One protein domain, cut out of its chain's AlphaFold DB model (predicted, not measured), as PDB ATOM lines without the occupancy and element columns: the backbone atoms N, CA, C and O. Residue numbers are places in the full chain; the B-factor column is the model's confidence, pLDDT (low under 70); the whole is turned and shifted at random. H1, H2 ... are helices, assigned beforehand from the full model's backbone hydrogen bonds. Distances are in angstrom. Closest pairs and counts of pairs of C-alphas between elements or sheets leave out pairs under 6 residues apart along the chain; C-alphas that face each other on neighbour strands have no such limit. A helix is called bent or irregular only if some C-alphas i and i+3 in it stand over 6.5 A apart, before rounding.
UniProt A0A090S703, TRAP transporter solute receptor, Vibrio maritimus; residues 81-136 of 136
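AT A GLANCE: This is residues 81 to 136 of the 136 residues of the protein "TRAP transporter solute receptor" of Vibrio maritimus (UniProt A0A090S703). A long helix, H2, kinked along its length, and a shorter helix, H1, form an open V: they meet near the tight turn that joins them, and from there they spread apart. Away from this corner, residues 81 to 94 of H1 and most of the later part of H2 stand free. The printed part has 56 residues with two named helices, H1 then H2 along the chain, and no named strand; its class is all helix. It is only just extended, close to loose, with a radius of gyration of the C-alphas of 15.4 A, and flat, spanning 46 by 27 by 8 A.

HOW THE PARTS SIT: H2, residues 103 to 134, has a kink of 48 degrees near residue 122. It is neither bent nor irregular, but only just: C-alphas 125 and 128 are 6.5 A apart. H1, residues 81 to 99, touches H2 with residues 95 to 99 alone, and H2 touches H1 with residues 105 to 109 alone. Their closest C-alphas are those of Ala 99 and Lys 106, 4.1 A apart. The two run opposite ways at a shallow tilt of 30 degrees and form a helical hairpin; their centres are 17.5 A apart. In H1 every O i to N i+4 pair is within hydrogen-bond range; in H2, 23 of 28 are.

IN THESE COORDINATES: H2 measures 44.9 A, from C-alpha 103 at (35.307, 14.213, -53.124) to C-alpha 134 at (28.007, 42.695, -19.255). H1 measures 27.1 A and begins with C-alpha 81 at (13.252, 30.637, -34.729).

THE WHOLE: The C-alphas of Lys 101 and Asn 136, the two farthest apart, are 46.7 A from each other. The printed part has no cut, and the link from H1 to H2, three residues, is tight. Mean pLDDT of the printed part is 96.6; residue 136, the chain's last, is under 70.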
ATOM      1  N   LYS A  81      12.441  31.820 -35.047       97.81
ATOM      2  CA  LYS A  81      13.252  30.637 -34.729       97.81
ATOM      3  C   LYS A  81      12.964  29.479 -35.683       97.81
ATOM      4  O   LYS A  81      13.895  28.851 -36.170       97.81
ATOM      5  N   GLU A  82      11.696  29.241 -35.990       98.44
ATOM      6  CA  GLU A  82      11.253  28.200 -36.914       98.44
ATOM      7  C   GLU A  82      11.825  28.378 -38.328       98.44
ATOM      8  O   GLU A  82      12.113  27.395 -39.006       98.44
ATOM      9  N   VAL A  83      12.059  29.623 -38.759       98.50
ATOM     10  CA  VAL A  83      12.693  29.915 -40.049       98.50
ATOM     11  C   VAL A  83      14.192  29.622 -39.982       98.50
ATOM     12  O   VAL A  83      14.719  28.990 -40.890       98.50
ATOM     13  N   ILE A  84      14.879  30.026 -38.908       98.44
ATOM     14  CA  ILE A  84      16.308  29.720 -38.716       98.44
ATOM     15  C   ILE A  84      16.556  28.210 -38.625       98.44
ATOM     16  O   ILE A  84      17.517  27.717 -39.213       98.44
ATOM     17  N   ASP A  85      15.692  27.476 -37.924       98.44
ATOM     18  CA  ASP A  85      15.789  26.020 -37.820       98.44
ATOM     19  C   ASP A  85      15.599  25.366 -39.202       98.44
ATOM     20  O   ASP A  85      16.428  24.561 -39.618       98.44
ATOM     21  N   ALA A  86      14.598  25.800 -39.980       98.69
ATOM     22  CA  ALA A  86      14.383  25.294 -41.338       98.69
ATOM     23  C   ALA A  86      15.549  25.613 -42.296       98.69
ATOM     24  O   ALA A  86      15.907  24.788 -43.139       98.69
ATOM     25  N   LEU A  87      16.160  26.798 -42.174       98.50
ATOM     26  CA  LEU A  87      17.343  27.182 -42.951       98.50
ATOM     27  C   LEU A  87      18.560  26.323 -42.593       98.50
ATOM     28  O   LEU A  87      19.306  25.927 -43.490       98.50
ATOM     29  N   ARG A  88      18.747  26.005 -41.307       98.31
ATOM     30  CA  ARG A  88      19.810  25.106 -40.841       98.31
ATOM     31  C   ARG A  88      19.636  23.702 -41.412       98.31
ATOM     32  O   ARG A  88      20.567  23.191 -42.024       98.31
ATOM     33  N   ASP A  89      18.440  23.131 -41.298       98.62
ATOM     34  CA  ASP A  89      18.147  21.793 -41.823       98.62
ATOM     35  C   ASP A  89      18.368  21.721 -43.343       98.62
ATOM     36  O   ASP A  89      18.952  20.765 -43.862       98.62
ATOM     37  N   ALA A  90      17.935  22.755 -44.074       98.69
ATOM     38  CA  ALA A  90      18.144  22.847 -45.515       98.69
ATOM     39  C   ALA A  90      19.632  22.956 -45.884       98.69
ATOM     40  O   ALA A  90      20.077  22.293 -46.824       98.69
ATOM     41  N   ASN A  91      20.403  23.759 -45.143       98.56
ATOM     42  CA  ASN A  91      21.845  23.887 -45.327       98.56
ATOM     43  C   ASN A  91      22.558  22.545 -45.105       98.56
ATOM     44  O   ASN A  91      23.322  22.109 -45.964       98.56
ATOM     45  N   ASP A  92      22.268  21.864 -43.998       98.25
ATOM     46  CA  ASP A  92      22.925  20.604 -43.637       98.25
ATOM     47  C   ASP A  92      22.623  19.503 -44.662       98.25
ATOM     48  O   ASP A  92      23.515  18.749 -45.069       98.25
ATOM     49  N   LYS A  93      21.381  19.459 -45.157       98.56
ATOM     50  CA  LYS A  93      20.988  18.572 -46.255       98.56
ATOM     51  C   LYS A  93      21.783  18.862 -47.531       98.56
ATOM     52  O   LYS A  93      22.314  17.926 -48.126       98.56
ATOM     53  N   LEU A  94      21.879  20.126 -47.952       98.44
ATOM     54  CA  LEU A  94      22.605  20.495 -49.171       98.44
ATOM     55  C   LEU A  94      24.098  20.184 -49.066       98.44
ATOM     56  O   LEU A  94      24.657  19.605 -49.996       98.44
ATOM     57  N   LEU A  95      24.739  20.513 -47.942       98.25
ATOM     58  CA  LEU A  95      26.150  20.193 -47.713       98.25
ATOM     59  C   LEU A  95      26.397  18.690 -47.879       98.25
ATOM     60  O   LEU A  95      27.235  18.293 -48.691       98.25
ATOM     61  N   LYS A  96      25.579  17.859 -47.219       97.94
ATOM     62  CA  LYS A  96      25.643  16.401 -47.349       97.94
ATOM     63  C   LYS A  96      25.467  15.935 -48.796       97.94
ATOM     64  O   LYS A  96      26.288  15.164 -49.285       97.94
ATOM     65  N   GLU A  97      24.439  16.418 -49.495       98.38
ATOM     66  CA  GLU A  97      24.197  16.052 -50.897       98.38
ATOM     67  C   GLU A  97      25.367  16.423 -51.819       98.38
ATOM     68  O   GLU A  97      25.627  15.715 -52.791       98.38
ATOM     69  N   HIS A  98      26.060  17.532 -51.549       97.94
ATOM     70  CA  HIS A  98      27.242  17.937 -52.306       97.94
ATOM     71  C   HIS A  98      28.462  17.072 -51.973       97.94
ATOM     72  O   HIS A  98      29.156  16.635 -52.891       97.94
ATOM     73  N   ALA A  99      28.695  16.768 -50.696       98.06
ATOM     74  CA  ALA A  99      29.789  15.900 -50.262       98.06
ATOM     75  C   ALA A  99      29.647  14.450 -50.764       98.06
ATOM     76  O   ALA A  99      30.644  13.772 -50.988       98.06
ATOM     77  N   GLU A 100      28.423  13.961 -50.970       98.25
ATOM     78  CA  GLU A 100      28.175  12.636 -51.561       98.25
ATOM     79  C   GLU A 100      28.506  12.571 -53.061       98.25
ATOM     80  O   GLU A 100      28.710  11.482 -53.598       98.25
ATOM     81  N   LYS A 101      28.539  13.718 -53.748       98.19
ATOM     82  CA  LYS A 101      28.699  13.807 -55.208       98.19
ATOM     83  C   LYS A 101      30.101  14.228 -55.649       98.19
ATOM     84  O   LYS A 101      30.429  14.048 -56.820       98.19
ATOM     85  N   ASP A 102      30.904  14.806 -54.756       98.50
ATOM     86  CA  ASP A 102      32.206  15.390 -55.080       98.50
ATOM     87  C   ASP A 102      33.191  15.216 -53.908       98.50
ATOM     88  O   ASP A 102      32.987  15.748 -52.814       98.50
ATOM     89  N   GLU A 103      34.282  14.478 -54.143       98.38
ATOM     90  CA  GLU A 103      35.307  14.213 -53.124       98.38
ATOM     91  C   GLU A 103      36.056  15.482 -52.681       98.38
ATOM     92  O   GLU A 103      36.399  15.602 -51.506       98.38
ATOM     93  N   MET A 104      36.264  16.461 -53.569       98.50
ATOM     94  CA  MET A 104      36.855  17.752 -53.201       98.50
ATOM     95  C   MET A 104      35.886  18.551 -52.323       98.50
ATOM     96  O   MET A 104      36.294  19.129 -51.317       98.50
ATOM     97  N   ALA A 105      34.590  18.557 -52.655       98.44
ATOM     98  CA  ALA A 105      33.584  19.201 -51.810       98.44
ATOM     99  C   ALA A 105      33.538  18.560 -50.416       98.44
ATOM    100  O   ALA A 105      33.517  19.269 -49.410       98.44
ATOM    101  N   LYS A 106      33.584  17.227 -50.351       98.62
ATOM    102  CA  LYS A 106      33.640  16.467 -49.100       98.62
ATOM    103  C   LYS A 106      34.875  16.803 -48.268       98.62
ATOM    104  O   LYS A 106      34.739  17.033 -47.069       98.62
ATOM    105  N   GLU A 107      36.053  16.868 -48.887       98.75
ATOM    106  CA  GLU A 107      37.301  17.249 -48.215       98.75
ATOM    107  C   GLU A 107      37.218  18.670 -47.635       98.75
ATOM    108  O   GLU A 107      37.487  18.875 -46.449       98.75
ATOM    109  N   ILE A 108      36.782  19.647 -48.442       98.62
ATOM    110  CA  ILE A 108      36.650  21.051 -48.023       98.62
ATOM    111  C   ILE A 108      35.658  21.183 -46.863       98.62
ATOM    112  O   ILE A 108      35.975  21.811 -45.852       98.62
ATOM    113  N   GLN A 109      34.472  20.583 -46.981       98.44
ATOM    114  CA  GLN A 109      33.434  20.673 -45.953       98.44
ATOM    115  C   GLN A 109      33.845  19.977 -44.653       98.44
ATOM    116  O   GLN A 109      33.623  20.529 -43.577       98.44
ATOM    117  N   ALA A 110      34.482  18.803 -44.731       98.44
ATOM    118  CA  ALA A 110      34.975  18.097 -43.549       98.44
ATOM    119  C   ALA A 110      36.049  18.912 -42.812       98.44
ATOM    120  O   ALA A 110      36.006  19.024 -41.587       98.44
ATOM    121  N   SER A 111      36.971  19.532 -43.557       98.75
ATOM    122  CA  SER A 111      37.989  20.431 -43.003       98.75
ATOM    123  C   SER A 111      37.361  21.638 -42.295       98.75
ATOM    124  O   SER A 111      37.684  21.923 -41.139       98.75
ATOM    125  N   GLN A 112      36.401  22.305 -42.946       98.44
ATOM    126  CA  GLN A 112      35.683  23.445 -42.366       98.44
ATOM    127  C   GLN A 112      34.905  23.061 -41.104       98.44
ATOM    128  O   GLN A 112      35.003  23.765 -40.101       98.44
ATOM    129  N   ALA A 113      34.167  21.948 -41.128       97.56
ATOM    130  CA  ALA A 113      33.371  21.487 -39.994       97.56
ATOM    131  C   ALA A 113      34.248  21.149 -38.779       97.56
ATOM    132  O   ALA A 113      33.983  21.641 -37.683       97.56
ATOM    133  N   ALA A 114      35.328  20.384 -38.983       98.50
ATOM    134  CA  ALA A 114      36.242  19.999 -37.910       98.50
ATOM    135  C   ALA A 114      36.945  21.215 -37.285       98.50
ATOM    136  O   ALA A 114      37.027  21.338 -36.061       98.50
ATOM    137  N   TYR A 115      37.423  22.150 -38.113       98.75
ATOM    138  CA  TYR A 115      38.068  23.358 -37.602       98.75
ATOM    139  C   TYR A 115      37.072  24.277 -36.885       98.75
ATOM    140  O   TYR A 115      37.400  24.850 -35.844       98.75
ATOM    141  N   LEU A 116      35.845  24.395 -37.407       98.19
ATOM    142  CA  LEU A 116      34.789  25.182 -36.780       98.19
ATOM    143  C   LEU A 116      34.414  24.618 -35.407       98.19
ATOM    144  O   LEU A 116      34.315  25.397 -34.466       98.19
ATOM    145  N   GLU A 117      34.249  23.300 -35.274       97.81
ATOM    146  CA  GLU A 117      33.994  22.640 -33.986       97.81
ATOM    147  C   GLU A 117      35.091  22.976 -32.964       97.81
ATOM    148  O   GLU A 117      34.797  23.413 -31.847       97.81
ATOM    149  N   GLN A 118      36.357  22.874 -33.378       98.25
ATOM    150  CA  GLN A 118      37.498  23.201 -32.529       98.25
ATOM    151  C   GLN A 118      37.487  24.674 -32.093       98.25
ATOM    152  O   GLN A 118      37.499  24.967 -30.895       98.25
ATOM    153  N   VAL A 119      37.475  25.615 -33.042       98.56
ATOM    154  CA  VAL A 119      37.654  27.044 -32.739       98.56
ATOM    155  C   VAL A 119      36.421  27.662 -32.078       98.56
ATOM    156  O   VAL A 119      36.561  28.541 -31.225       98.56
ATOM    157  N   ARG A 120      35.212  27.178 -32.403       98.56
ATOM    158  CA  ARG A 120      33.956  27.685 -31.832       98.56
ATOM    159  C   ARG A 120      33.902  27.477 -30.327       98.56
ATOM    160  O   ARG A 120      33.470  28.387 -29.625       98.56
ATOM    161  N   SER A 121      34.390  26.335 -29.838       98.06
ATOM    162  CA  SER A 121      34.438  26.043 -28.403       98.06
ATOM    163  C   SER A 121      35.213  27.116 -27.624       98.06
ATOM    164  O   SER A 121      34.749  27.595 -26.589       98.06
ATOM    165  N   TRP A 122      36.344  27.579 -28.169       98.44
ATOM    166  CA  TRP A 122      37.109  28.689 -27.607       98.44
ATOM    167  C   TRP A 122      36.362  30.022 -27.728       98.44
ATOM    168  O   TRP A 122      36.268  30.761 -26.749       98.44
ATOM    169  N   THR A 123      35.793  30.329 -28.900       98.44
ATOM    170  CA  THR A 123      35.000  31.554 -29.101       98.44
ATOM    171  C   THR A 123      33.847  31.666 -28.098       98.44
ATOM    172  O   THR A 123      33.579  32.763 -27.602       98.44
ATOM    173  N   ASP A 124      33.194  30.547 -27.775       98.00
ATOM    174  CA  ASP A 124      32.081  30.497 -26.831       98.00
ATOM    175  C   ASP A 124      32.525  30.810 -25.394       98.00
ATOM    176  O   ASP A 124      31.918  31.664 -24.745       98.00
ATOM    177  N   ILE A 125      33.597  30.179 -24.897       97.50
ATOM    178  CA  ILE A 125      34.061  30.386 -23.511       97.50
ATOM    179  C   ILE A 125      34.861  31.679 -23.310       97.50
ATOM    180  O   ILE A 125      35.039  32.111 -22.171       97.50
ATOM    181  N   ALA A 126      35.352  32.287 -24.392       97.56
ATOM    182  CA  ALA A 126      36.102  33.535 -24.356       97.56
ATOM    183  C   ALA A 126      35.224  34.720 -24.782       97.56
ATOM    184  O   ALA A 126      34.585  35.355 -23.944       97.56
ATOM    185  N   SER A 127      35.178  35.027 -26.082       97.06
ATOM    186  CA  SER A 127      34.556  36.248 -26.608       97.06
ATOM    187  C   SER A 127      33.061  36.327 -26.315       97.06
ATOM    188  O   SER A 127      32.597  37.349 -25.816       97.06
ATOM    189  N   LYS A 128      32.304  35.257 -26.579       97.31
ATOM    190  CA  LYS A 128      30.854  35.246 -26.342       97.31
ATOM    191  C   LYS A 128      30.533  35.342 -24.852       97.31
ATOM    192  O   LYS A 128      29.689  36.144 -24.470       97.31
ATOM    193  N   ALA A 129      31.224  34.568 -24.013       96.94
ATOM    194  CA  ALA A 129      31.052  34.634 -22.565       96.94
ATOM    195  C   ALA A 129      31.380  36.024 -22.001       96.94
ATOM    196  O   ALA A 129      30.665  36.495 -21.123       96.94
ATOM    197  N   TYR A 130      32.428  36.688 -22.503       97.06
ATOM    198  CA  TYR A 130      32.769  38.057 -22.112       97.06
ATOM    199  C   TYR A 130      31.666  39.049 -22.498       97.06
ATOM    200  O   TYR A 130      31.224  39.797 -21.634       97.06
ATOM    201  N   LEU A 131      31.198  39.027 -23.754       96.50
ATOM    202  CA  LEU A 131      30.141  39.931 -24.232       96.50
ATOM    203  C   LEU A 131      28.842  39.742 -23.435       96.50
ATOM    204  O   LEU A 131      28.343  40.686 -22.832       96.50
ATOM    205  N   ASN A 132      28.389  38.495 -23.286       95.75
ATOM    206  CA  ASN A 132      27.166  38.174 -22.546       95.75
ATOM    207  C   ASN A 132      27.245  38.479 -21.040       95.75
ATOM    208  O   ASN A 132      26.225  38.453 -20.364       95.75
ATOM    209  N   LYS A 133      28.440  38.684 -20.472       93.56
ATOM    210  CA  LYS A 133      28.592  38.927 -19.030       93.56
ATOM    211  C   LYS A 133      28.149  40.325 -18.617       93.56
ATOM    212  O   LYS A 133      27.794  40.525 -17.457       93.56
ATOM    213  N   PHE A 134      28.262  41.283 -19.529       87.44
ATOM    214  CA  PHE A 134      28.007  42.695 -19.255       87.44
ATOM    215  C   PHE A 134      26.718  43.199 -19.905       87.44
ATOM    216  O   PHE A 134      26.266  44.291 -19.563       87.44
ATOM    217  N   ASP A 135      26.112  42.389 -20.771       74.62
ATOM    218  CA  ASP A 135      24.784  42.621 -21.320       74.62
ATOM    219  C   ASP A 135      23.738  42.017 -20.358       74.62
ATOM    220  O   ASP A 135      23.771  40.818 -20.075       74.62
ATOM    221  N   ASN A 136      22.854  42.862 -19.806       49.97
ATOM    222  CA  ASN A 136      21.679  42.442 -19.019       49.97
ATOM    223  C   ASN A 136      20.564  41.913 -19.924       49.97
ATOM    224  O   ASN A 136      20.271  42.599 -20.931       49.97
TER     225      ASN A 136